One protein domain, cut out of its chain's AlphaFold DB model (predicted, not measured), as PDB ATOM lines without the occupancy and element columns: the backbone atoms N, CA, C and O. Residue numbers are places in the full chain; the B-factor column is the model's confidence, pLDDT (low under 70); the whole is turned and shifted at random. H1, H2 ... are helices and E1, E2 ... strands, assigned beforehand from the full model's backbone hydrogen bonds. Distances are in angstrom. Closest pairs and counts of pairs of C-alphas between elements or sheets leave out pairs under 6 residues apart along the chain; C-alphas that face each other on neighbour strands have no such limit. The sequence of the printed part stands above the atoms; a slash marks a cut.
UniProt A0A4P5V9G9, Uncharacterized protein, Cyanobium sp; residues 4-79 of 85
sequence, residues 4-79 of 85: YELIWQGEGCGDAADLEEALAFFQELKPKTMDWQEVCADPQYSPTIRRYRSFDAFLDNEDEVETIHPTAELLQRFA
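This is residues 4 to 79 of the 85 residues of an uncharacterized protein of Cyanobium sp (UniProt A0A4P5V9G9). A small, twisted four-stranded antiparallel sheet has its longest helix, H1, over one face, running along E2 and E1. Past one end of the sheet the short helices H2 and H4 sit side by side, and at the far opposite end H3 is in the turn-back from E3 to E4. The printed part has 76 residues, with four named helices and four named strands in the order E1 E2 H1 H2 E3 H3 E4 H4; the sheet's order is E2 E1 E3 E4. The class is mixed, helices and strands. The whole is compact, with a radius of gyration of the C-alphas of 12.2 A, yet elongated in outline, spanning 38 by 21 by 17 A.

E1, residues 4 to 8, and E2, residues 11 to 16, form a hairpin, antiparallel at 146 degrees, with N 6 and O 14 2.9 A apart, within hydrogen-bond range. E1 is also antiparallel, at 158 degrees, to E3, residues 48 to 52; N 7 and O 48 are 2.8 A apart. E3 in turn is antiparallel, at 157 degrees, to E4, residues 66 to 68, with N 51 and O 66 2.8 A apart. E2 and E4 are the edge strands. From edge to edge the strands' lines turn by 76 degrees. H1, residues 19 to 29, is on the sheet at a height of 8.8 A, over E2 and E1, in two layers, a helix on one face of a sheet. It runs along the strands, at 26 degrees to E1 on the local plane; the closest C-alphas of H1 and E2, those of Ala 22 and Ala 16, are 5.2 A apart. H2, residues 36 to 41, is not on the sheet. E2, H1, H2 and E3 form a split strand-helix-strand unit, two strands running the same way with E1 between them, and its crossover is right-handed. H3, residues 55 to 59, only grazes the sheet with residues 55 to 58. H4, residues 72 to 77, touches H2 at a shallow tilt of 18 degrees, opposite ways; their closest C-alphas, those of Ala 72 and Trp 36, are 4.9 A apart. H4 only just touches H1, with 3 pairs of C-alphas within 8 A, the closest being Leu 75 and Leu 23 at 6.3 A; their lines are about perpendicular, at 76 degrees. H1 and H2 are apart. In H1, H2, H3 and H4 every O i to N i+4 pair is within hydrogen-bond range.

E1 begins at C-alpha 4, (-40.792, -40.661, 7.130), and is 13.0 A long; E2 is 15.0 A and H1 15.5 A. E3 is 13.1 A long and begins at C-alpha 48, (-41.803, -37.655, -2.313). H4 ends at C-alpha 77, (-53.616, -27.075, 2.601).

The two C-alphas farthest apart, those of Thr 33 and Asp 60, are 37.8 A apart. The printed part has no cut and no long link. The mean pLDDT of the printed part is 89.9, and no printed residue is under 70.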
ATOM      1  N   TYR A   4     -40.529 -41.196   8.455       94.94
ATOM      2  CA  TYR A   4     -40.792 -40.661   7.130       94.94
ATOM      3  C   TYR A   4     -39.513 -40.027   6.602       94.94
ATOM      4  O   TYR A   4     -39.008 -39.078   7.185       94.94
ATOM      5  N   GLU A   5     -38.996 -40.549   5.500       95.12
ATOM      6  CA  GLU A   5     -37.911 -39.923   4.750       95.12
ATOM      7  C   GLU A   5     -38.518 -38.974   3.721       95.12
ATOM      8  O   GLU A   5     -39.432 -39.347   2.976       95.12
ATOM      9  N   LEU A   6     -38.006 -37.751   3.669       95.00
ATOM     10  CA  LEU A   6     -38.413 -36.749   2.705       95.00
ATOM     11  C   LEU A   6     -37.401 -36.687   1.580       95.00
ATOM     12  O   LEU A   6     -36.202 -36.542   1.807       95.00
ATOM     13  N   ILE A   7     -37.912 -36.744   0.359       93.44
ATOM     14  CA  ILE A   7     -37.121 -36.722  -0.858       93.44
ATOM     15  C   ILE A   7     -37.531 -35.499  -1.672       93.44
ATOM     16  O   ILE A   7     -38.710 -35.285  -1.971       93.44
ATOM     17  N   TRP A   8     -36.533 -34.709  -2.054       91.00
ATOM     18  CA  TRP A   8     -36.666 -33.528  -2.896       91.00
ATOM     19  C   TRP A   8     -35.545 -33.529  -3.932       91.00
ATOM     20  O   TRP A   8     -34.395 -33.774  -3.588       91.00
ATOM     21  N   GLN A   9     -35.854 -33.279  -5.208       89.88
ATOM     22  CA  GLN A   9     -34.853 -33.376  -6.289       89.88
ATOM     23  C   GLN A   9     -34.179 -34.745  -6.419       89.88
ATOM     24  O   GLN A   9     -33.072 -34.862  -6.933       89.88
ATOM     25  N   GLY A  10     -34.886 -35.801  -6.005       86.31
ATOM     26  CA  GLY A  10     -34.370 -37.169  -6.021       86.31
ATOM     27  C   GLY A  10     -33.368 -37.468  -4.904       86.31
ATOM     28  O   GLY A  10     -32.834 -38.574  -4.870       86.31
ATOM     29  N   GLU A  11     -33.138 -36.528  -3.986       88.31
ATOM     30  CA  GLU A  11     -32.239 -36.686  -2.846       88.31
ATOM     31  C   GLU A  11     -33.017 -36.620  -1.526       88.31
ATOM     32  O   GLU A  11     -33.970 -35.851  -1.389       88.31
ATOM     33  N   GLY A  12     -32.608 -37.435  -0.549       90.44
ATOM     34  CA  GLY A  12     -33.138 -37.371   0.812       90.44
ATOM     35  C   GLY A  12     -32.754 -36.038   1.454       90.44
ATOM     36  O   GLY A  12     -31.574 -35.778   1.684       90.44
ATOM     37  N   CYS A  13     -33.735 -35.172   1.700       92.12
ATOM     38  CA  CYS A  13     -33.515 -33.813   2.194       92.12
ATOM     39  C   CYS A  13     -33.801 -33.655   3.691       92.12
ATOM     40  O   CYS A  13     -33.349 -32.680   4.292       92.12
ATOM     41  N   GLY A  14     -34.529 -34.595   4.291       91.12
ATOM     42  CA  GLY A  14     -34.870 -34.559   5.705       91.12
ATOM     43  C   GLY A  14     -35.673 -35.771   6.142       91.12
ATOM     44  O   GLY A  14     -35.973 -36.667   5.348       91.12
ATOM     45  N   ASP A  15     -36.034 -35.774   7.417       93.12
ATOM     46  CA  ASP A  15     -36.865 -36.791   8.037       93.12
ATOM     47  C   ASP A  15     -37.997 -36.176   8.860       93.12
ATOM     48  O   ASP A  15     -37.948 -35.003   9.230       93.12
ATOM     49  N   ALA A  16     -39.033 -36.976   9.102       93.56
ATOM     50  CA  ALA A  16     -40.174 -36.595   9.914       93.56
ATOM     51  C   ALA A  16     -40.734 -37.777  10.717       93.56
ATOM     52  O   ALA A  16     -40.675 -38.943  10.301       93.56
ATOM     53  N   ALA A  17     -41.334 -37.464  11.864       90.88
ATOM     54  CA  ALA A  17     -42.045 -38.427  12.702       90.88
ATOM     55  C   ALA A  17     -43.448 -38.762  12.157       90.88
ATOM     56  O   ALA A  17     -43.941 -39.883  12.334       90.88
ATOM     57  N   ASP A  18     -44.070 -37.817  11.447       91.62
ATOM     58  CA  ASP A  18     -45.423 -37.928  10.903       91.62
ATOM     59  C   ASP A  18     -45.603 -37.152   9.588       91.62
ATOM     60  O   ASP A  18     -44.788 -36.320   9.193       91.62
ATOM     61  N   LEU A  19     -46.708 -37.440   8.886       89.94
ATOM     62  CA  LEU A  19     -47.020 -36.832   7.590       89.94
ATOM     63  C   LEU A  19     -47.171 -35.305   7.678       89.94
ATOM     64  O   LEU A  19     -46.799 -34.609   6.742       89.94
ATOM     65  N   GLU A  20     -47.715 -34.781   8.776       90.50
ATOM     66  CA  GLU A  20     -47.913 -33.337   8.953       90.50
ATOM     67  C   GLU A  20     -46.572 -32.600   9.045       90.50
ATOM     68  O   GLU A  20     -46.370 -31.608   8.345       90.50
ATOM     69  N   GLU A  21     -45.631 -33.131   9.832       90.81
ATOM     70  CA  GLU A  21     -44.262 -32.616   9.925       90.81
ATOM     71  C   GLU A  21     -43.541 -32.719   8.573       90.81
ATOM     72  O   GLU A  21     -42.912 -31.757   8.129       90.81
ATOM     73  N   ALA A  22     -43.733 -33.829   7.848       92.62
ATOM     74  CA  ALA A  22     -43.156 -33.987   6.518       92.62
ATOM     75  C   ALA A  22     -43.679 -32.932   5.519       92.62
ATOM     76  O   ALA A  22     -42.925 -32.329   4.754       92.62
ATOM     77  N   LEU A  23     -44.989 -32.676   5.524       91.19
ATOM     78  CA  LEU A  23     -45.605 -31.670   4.656       91.19
ATOM     79  C   LEU A  23     -45.166 -30.248   5.018       91.19
ATOM     80  O   LEU A  23     -44.981 -29.434   4.112       91.19
ATOM     81  N   ALA A  24     -44.984 -29.958   6.309       89.94
ATOM     82  CA  ALA A  24     -44.486 -28.673   6.788       89.94
ATOM     83  C   ALA A  24     -43.040 -28.419   6.331       89.94
ATOM     84  O   ALA A  24     -42.740 -27.329   5.846       89.94
ATOM     85  N   PHE A  25     -42.176 -29.436   6.381       91.19
ATOM     86  CA  PHE A  25     -40.787 -29.338   5.924       91.19
ATOM     87  C   PHE A  25     -40.689 -28.943   4.442       91.19
ATOM     88  O   PHE A  25     -39.886 -28.092   4.053       91.19
ATOM     89  N   PHE A  26     -41.575 -29.485   3.600       90.00
ATOM     90  CA  PHE A  26     -41.643 -29.083   2.196       90.00
ATOM     91  C   PHE A  26     -42.021 -27.606   2.014       90.00
ATOM     92  O   PHE A  26     -41.525 -26.976   1.081       90.00
ATOM     93  N   GLN A  27     -42.821 -27.007   2.904       88.38
ATOM     94  CA  GLN A  27     -43.131 -25.568   2.844       88.38
ATOM     95  C   GLN A  27     -41.887 -24.698   2.994       88.38
ATOM     96  O   GLN A  27     -41.783 -23.669   2.328       88.38
ATOM     97  N   GLU A  28     -40.935 -25.122   3.824       87.56
ATOM     98  CA  GLU A  28     -39.671 -24.411   4.016       87.56
ATOM     99  C   GLU A  28     -38.712 -24.604   2.830       87.56
ATOM    100  O   GLU A  28     -37.971 -23.687   2.472       87.56
ATOM    101  N   LEU A  29     -38.764 -25.774   2.187       87.00
ATOM    102  CA  LEU A  29     -37.970 -26.114   1.000       87.00
ATOM    103  C   LEU A  29     -38.491 -25.495  -0.297       87.00
ATOM    104  O   LEU A  29     -37.710 -25.288  -1.232       87.00
ATOM    105  N   LYS A  30     -39.797 -25.219  -0.382       87.50
ATOM    106  CA  LYS A  30     -40.423 -24.698  -1.598       87.50
ATOM    107  C   LYS A  30     -39.754 -23.381  -2.017       87.50
ATOM    108  O   LYS A  30     -39.733 -22.423  -1.238       87.50
ATOM    109  N   PRO A  31     -39.286 -23.252  -3.272       84.94
ATOM    110  CA  PRO A  31     -38.809 -21.977  -3.784       84.94
ATOM    111  C   PRO A  31     -39.911 -20.917  -3.687       84.94
ATOM    112  O   PRO A  31     -41.033 -21.129  -4.145       84.94
ATOM    113  N   LYS A  32     -39.590 -19.732  -3.155       82.44
ATOM    114  CA  LYS A  32     -40.550 -18.610  -3.065       82.44
ATOM    115  C   LYS A  32     -41.039 -18.114  -4.430       82.44
ATOM    116  O   LYS A  32     -42.024 -17.392  -4.498       82.44
ATOM    117  N   THR A  33     -40.321 -18.464  -5.493       82.88
ATOM    118  CA  THR A  33     -40.612 -18.092  -6.879       82.88
ATOM    119  C   THR A  33     -41.495 -19.100  -7.612       82.88
ATOM    120  O   THR A  33     -41.805 -18.840  -8.766       82.88
ATOM    121  N   MET A  34     -41.841 -20.236  -6.994       84.69
ATOM    122  CA  MET A  34     -42.625 -21.305  -7.622       84.69
ATOM    123  C   MET A  34     -43.847 -21.675  -6.788       84.69
ATOM    124  O   MET A  34     -43.813 -21.686  -5.550       84.69
ATOM    125  N   ASP A  35     -44.923 -22.038  -7.472       87.88
ATOM    126  CA  ASP A  35     -46.122 -22.578  -6.845       87.88
ATOM    127  C   ASP A  35     -46.064 -24.098  -6.700       87.88
ATOM    128  O   ASP A  35     -45.366 -24.794  -7.435       87.88
ATOM    129  N   TRP A  36     -46.849 -24.637  -5.763       89.06
ATOM    130  CA  TRP A  36     -46.944 -26.085  -5.566       89.06
ATOM    131  C   TRP A  36     -47.403 -26.820  -6.830       89.06
ATOM    132  O   TRP A  36     -46.983 -27.944  -7.068       89.06
ATOM    133  N   GLN A  37     -48.216 -26.179  -7.675       89.38
ATOM    134  CA  GLN A  37     -48.601 -26.729  -8.978       89.38
ATOM    135  C   GLN A  37     -47.405 -26.887  -9.921       89.38
ATOM    136  O   GLN A  37     -47.292 -27.924 -10.561       89.38
ATOM    137  N   GLU A  38     -46.507 -25.902  -9.985       88.94
ATOM    138  CA  GLU A  38     -45.305 -25.971 -10.827       88.94
ATOM    139  C   GLU A  38     -44.311 -26.995 -10.279       88.94
ATOM    140  O   GLU A  38     -43.793 -27.822 -11.021       88.94
ATOM    141  N   VAL A  39     -44.122 -26.994  -8.960       88.12
ATOM    142  CA  VAL A  39     -43.278 -27.953  -8.245       88.12
ATOM    143  C   VAL A  39     -43.748 -29.392  -8.462       88.12
ATOM    144  O   VAL A  39     -42.939 -30.261  -8.758       88.12
ATOM    145  N   CYS A  40     -45.049 -29.657  -8.329       87.56
ATOM    146  CA  CYS A  40     -45.597 -30.996  -8.539       87.56
ATOM    147  C   CYS A  40     -45.663 -31.382 -10.025       87.56
ATOM    148  O   CYS A  40     -45.642 -32.573 -10.330       87.56
ATOM    149  N   ALA A  41     -45.771 -30.412 -10.939       87.62
ATOM    150  CA  ALA A  41     -45.739 -30.661 -12.379       87.62
ATOM    151  C   ALA A  41     -44.330 -31.008 -12.878       87.62
ATOM    152  O   ALA A  41     -44.196 -31.733 -13.866       87.62
ATOM    153  N   ASP A  42     -43.293 -30.510 -12.204       87.06
ATOM    154  CA  ASP A  42     -41.909 -30.800 -12.544       87.06
ATOM    155  C   ASP A  42     -41.408 -32.053 -11.795       87.06
ATOM    156  O   ASP A  42     -41.317 -32.053 -10.563       87.06
ATOM    157  N   PRO A  43     -41.041 -33.139 -12.499       83.00
ATOM    158  CA  PRO A  43     -40.538 -34.351 -11.856       83.00
ATOM    159  C   PRO A  43     -39.238 -34.116 -11.075       83.00
ATOM    160  O   PRO A  43     -38.945 -34.878 -10.159       83.00
ATOM    161  N   GLN A  44     -38.476 -33.065 -11.398       84.38
ATOM    162  CA  GLN A  44     -37.289 -32.683 -10.642       84.38
ATOM    163  C   GLN A  44     -37.658 -32.114  -9.273       84.38
ATOM    164  O   GLN A  44     -36.945 -32.350  -8.314       84.38
ATOM    165  N   TYR A  45     -38.754 -31.375  -9.134       85.00
ATOM    166  CA  TYR A  45     -39.138 -30.789  -7.846       85.00
ATOM    167  C   TYR A  45     -40.217 -31.591  -7.124       85.00
ATOM    168  O   TYR A  45     -40.622 -31.206  -6.032       85.00
ATOM    169  N   SER A  46     -40.653 -32.712  -7.703       88.06
ATOM    170  CA  SER A  46     -41.758 -33.511  -7.190       88.06
ATOM    171  C   SER A  46     -41.455 -34.045  -5.778       88.06
ATOM    172  O   SER A  46     -40.591 -34.916  -5.622       88.06
ATOM    173  N   PRO A  47     -42.139 -33.536  -4.734       91.56
ATOM    174  CA  PRO A  47     -41.929 -33.998  -3.372       91.56
ATOM    175  C   PRO A  47     -42.341 -35.459  -3.255       91.56
ATOM    176  O   PRO A  47     -43.392 -35.871  -3.749       91.56
ATOM    177  N   THR A  48     -41.518 -36.246  -2.577       94.12
ATOM    178  CA  THR A  48     -41.803 -37.655  -2.313       94.12
ATOM    179  C   THR A  48     -41.524 -37.949  -0.852       94.12
ATOM    180  O   THR A  48     -40.516 -37.510  -0.307       94.12
ATOM    181  N   ILE A  49     -42.423 -38.680  -0.206       94.75
ATOM    182  CA  ILE A  49     -42.282 -39.095   1.186       94.75
ATOM    183  C   ILE A  49     -42.271 -40.613   1.211       94.75
ATOM    184  O   ILE A  49     -43.203 -41.246   0.718       94.75
ATOM    185  N   ARG A  50     -41.252 -41.214   1.812       95.06
ATOM    186  CA  ARG A  50     -41.204 -42.658   2.044       95.06
ATOM    187  C   ARG A  50     -41.476 -42.952   3.503       95.06
ATOM    188  O   ARG A  50     -40.742 -42.510   4.379       95.06
ATOM    189  N   ARG A  51     -42.532 -43.713   3.770       95.19
ATOM    190  CA  ARG A  51     -42.878 -44.177   5.109       95.19
ATOM    191  C   ARG A  51     -42.215 -45.516   5.369       95.19
ATOM    192  O   ARG A  51     -42.529 -46.498   4.707       95.19
ATOM    193  N   TYR A  52     -41.419 -45.593   6.418       94.44
ATOM    194  CA  TYR A  52     -40.831 -46.823   6.925       94.44
ATOM    195  C   TYR A  52     -41.509 -47.245   8.222       94.44
ATOM    196  O   TYR A  52     -42.043 -46.430   8.983       94.44
ATOM    197  N   ARG A  53     -41.458 -48.549   8.509       93.00
ATOM    198  CA  ARG A  53     -42.010 -49.102   9.753       93.00
ATOM    199  C   ARG A  53     -41.337 -48.494  10.988       93.00
ATOM    200  O   ARG A  53     -41.974 -48.391  12.037       93.00
ATOM    201  N   SER A  54     -40.055 -48.127  10.885       93.00
ATOM    202  CA  SER A  54     -39.242 -47.480  11.924       93.00
ATOM    203  C   SER A  54     -37.929 -46.938  11.356       93.00
ATOM    204  O   SER A  54     -37.516 -47.357  10.283       93.00
ATOM    205  N   PHE A  55     -37.254 -46.053  12.098       90.69
ATOM    206  CA  PHE A  55     -35.934 -45.529  11.715       90.69
ATOM    207  C   PHE A  55     -34.879 -46.636  11.558       90.69
ATOM    208  O   PHE A  55     -34.083 -46.613  10.631       90.69
ATOM    209  N   ASP A  56     -34.926 -47.652  12.421       93.81
ATOM    210  CA  ASP A  56     -34.049 -48.826  12.327       93.81
ATOM    211  C   ASP A  56     -34.209 -49.563  10.984       93.81
ATOM    212  O   ASP A  56     -33.221 -49.953  10.376       93.81
ATOM    213  N   ALA A  57     -35.439 -49.641  10.464       93.25
ATOM    214  CA  ALA A  57     -35.722 -50.261   9.170       93.25
ATOM    215  C   ALA A  57     -35.092 -49.494   8.003       93.25
ATOM    216  O   ALA A  57     -34.555 -50.091   7.076       93.25
ATOM    217  N   PHE A  58     -35.117 -48.164   8.081       89.94
ATOM    218  CA  PHE A  58     -34.417 -47.314   7.124       89.94
ATOM    219  C   PHE A  58     -32.895 -47.552   7.174       89.94
ATOM    220  O   PHE A  58     -32.264 -47.705   6.130       89.94
ATOM    221  N   LEU A  59     -32.302 -47.666   8.370       92.50
ATOM    222  CA  LEU A  59     -30.870 -47.966   8.521       92.50
ATOM    223  C   LEU A  59     -30.491 -49.364   8.011       92.50
ATOM    224  O   LEU A  59     -29.406 -49.540   7.453       92.50
ATOM    225  N   ASP A  60     -31.380 -50.343   8.172       94.69
ATOM    226  CA  ASP A  60     -31.194 -51.710   7.675       94.69
ATOM    227  C   ASP A  60     -31.407 -51.830   6.151       94.69
ATOM    228  O   ASP A  60     -31.182 -52.889   5.577       94.69
ATOM    229  N   ASN A  61     -31.751 -50.728   5.466       89.81
ATOM    230  CA  ASN A  61     -32.109 -50.698   4.041       89.81
ATOM    231  C   ASN A  61     -33.324 -51.590   3.717       89.81
ATOM    232  O   ASN A  61     -33.406 -52.164   2.630       89.81
ATOM    233  N   GLU A  62     -34.268 -51.716   4.652       93.94
ATOM    234  CA  GLU A  62     -35.564 -52.329   4.365       93.94
ATOM    235  C   GLU A  62     -36.372 -51.453   3.396       93.94
ATOM    236  O   GLU A  62     -36.268 -50.225   3.410       93.94
ATOM    237  N   ASP A  63     -37.222 -52.088   2.586       91.69
ATOM    238  CA  ASP A  63     -38.128 -51.385   1.677       91.69
ATOM    239  C   ASP A  63     -39.092 -50.449   2.428       91.69
ATOM    240  O   ASP A  63     -39.557 -50.745   3.542       91.69
ATOM    241  N   GLU A  64     -39.452 -49.329   1.794       92.69
ATOM    242  CA  GLU A  64     -40.490 -48.466   2.337       92.69
ATOM    243  C   GLU A  64     -41.839 -49.199   2.422       92.69
ATOM    244  O   GLU A  64     -42.253 -49.959   1.548       92.69
ATOM    245  N   VAL A  65     -42.572 -48.937   3.500       93.88
ATOM    246  CA  VAL A  65     -43.928 -49.460   3.696       93.88
ATOM    247  C   VAL A  65     -44.898 -48.778   2.734       93.88
ATOM    248  O   VAL A  65     -45.859 -49.397   2.284       93.88
ATOM    249  N   GLU A  66     -44.697 -47.484   2.480       94.38
ATOM    250  CA  GLU A  66     -45.567 -46.691   1.617       94.38
ATOM    251  C   GLU A  66     -44.816 -45.488   1.047       94.38
ATOM    252  O   GLU A  66     -44.214 -44.718   1.795       94.38
ATOM    253  N   THR A  67     -44.896 -45.299  -0.267       94.25
ATOM    254  CA  THR A  67     -44.403 -44.097  -0.945       94.25
ATOM    255  C   THR A  67     -45.579 -43.154  -1.180       94.25
ATOM    256  O   THR A  67     -46.535 -43.487  -1.882       94.25
ATOM    257  N   ILE A  68     -45.524 -41.971  -0.577       93.31
ATOM    258  CA  ILE A  68     -46.557 -40.943  -0.652       93.31
ATOM    259  C   ILE A  68     -46.043 -39.824  -1.553       93.31
ATOM    260  O   ILE A  68     -45.011 -39.209  -1.286       93.31
ATOM    261  N   HIS A  69     -46.806 -39.526  -2.601       92.31
ATOM    262  CA  HIS A  69     -46.581 -38.372  -3.466       92.31
ATOM    263  C   HIS A  69     -47.620 -37.306  -3.117       92.31
ATOM    264  O   HIS A  69     -48.765 -37.397  -3.578       92.31
ATOM    265  N   PRO A  70     -47.287 -36.342  -2.241       90.25
ATOM    266  CA  PRO A  70     -48.232 -35.312  -1.863       90.25
ATOM    267  C   PRO A  70     -48.613 -34.469  -3.084       90.25
ATOM    268  O   PRO A  70     -47.766 -34.006  -3.848       90.25
ATOM    269  N   THR A  71     -49.917 -34.282  -3.274       89.50
ATOM    270  CA  THR A  71     -50.435 -33.440  -4.352       89.50
ATOM    271  C   THR A  71     -50.258 -31.967  -4.004       89.50
ATOM    272  O   THR A  71     -50.201 -31.589  -2.831       89.50
ATOM    273  N   ALA A  72     -50.253 -31.108  -5.025       89.62
ATOM    274  CA  ALA A  72     -50.199 -29.663  -4.824       89.62
ATOM    275  C   ALA A  72     -51.329 -29.163  -3.908       89.62
ATOM    276  O   ALA A  72     -51.119 -28.249  -3.120       89.62
ATOM    277  N   GLU A  73     -52.528 -29.747  -3.984       87.56
ATOM    278  CA  GLU A  73     -53.652 -29.410  -3.097       87.56
ATOM    279  C   GLU A  73     -53.360 -29.753  -1.633       87.56
ATOM    280  O   GLU A  73     -53.653 -28.955  -0.743       87.56
ATOM    281  N   LEU A  74     -52.747 -30.914  -1.377       89.06
ATOM    282  CA  LEU A  74     -52.369 -31.326  -0.029       89.06
ATOM    283  C   LEU A  74     -51.304 -30.384   0.543       89.06
ATOM    284  O   LEU A  74     -51.459 -29.877   1.647       89.06
ATOM    285  N   LEU A  75     -50.266 -30.085  -0.234       88.56
ATOM    286  CA  LEU A  75     -49.194 -29.181   0.183       88.56
ATOM    287  C   LEU A  75     -49.703 -27.755   0.407       88.56
ATOM    288  O   LEU A  75     -49.306 -27.118   1.373       88.56
ATOM    289  N   GLN A  76     -50.618 -27.261  -0.428       86.56
ATOM    290  CA  GLN A  76     -51.249 -25.953  -0.221       86.56
ATOM    291  C   GLN A  76     -52.090 -25.913   1.056       86.56
ATOM    292  O   GLN A  76     -52.082 -24.910   1.756       86.56
ATOM    293  N   ARG A  77     -52.795 -26.999   1.386       84.00
ATOM    294  CA  ARG A  77     -53.616 -27.075   2.601       84.00
ATOM    295  C   ARG A  77     -52.791 -27.041   3.888       84.00
ATOM    296  O   ARG A  77     -53.280 -26.551   4.898       84.00
ATOM    297  N   PHE A  78     -51.579 -27.587   3.849       80.88
ATOM    298  CA  PHE A  78     -50.632 -27.599   4.969       80.88
ATOM    299  C   PHE A  78     -49.612 -26.456   4.903       80.88
ATOM    300  O   PHE A  78     -48.700 -26.398   5.727       80.88
ATOM    301  N   ALA A  79     -49.754 -25.535   3.946       72.44
ATOM    302  CA  ALA A  79     -48.998 -24.299   3.974       72.44
ATOM    303  C   ALA A  79     -49.365 -23.535   5.258       72.44
ATOM    304  O   ALA A  79     -50.558 -23.383   5.537       72.44
TER     305      ALA A  79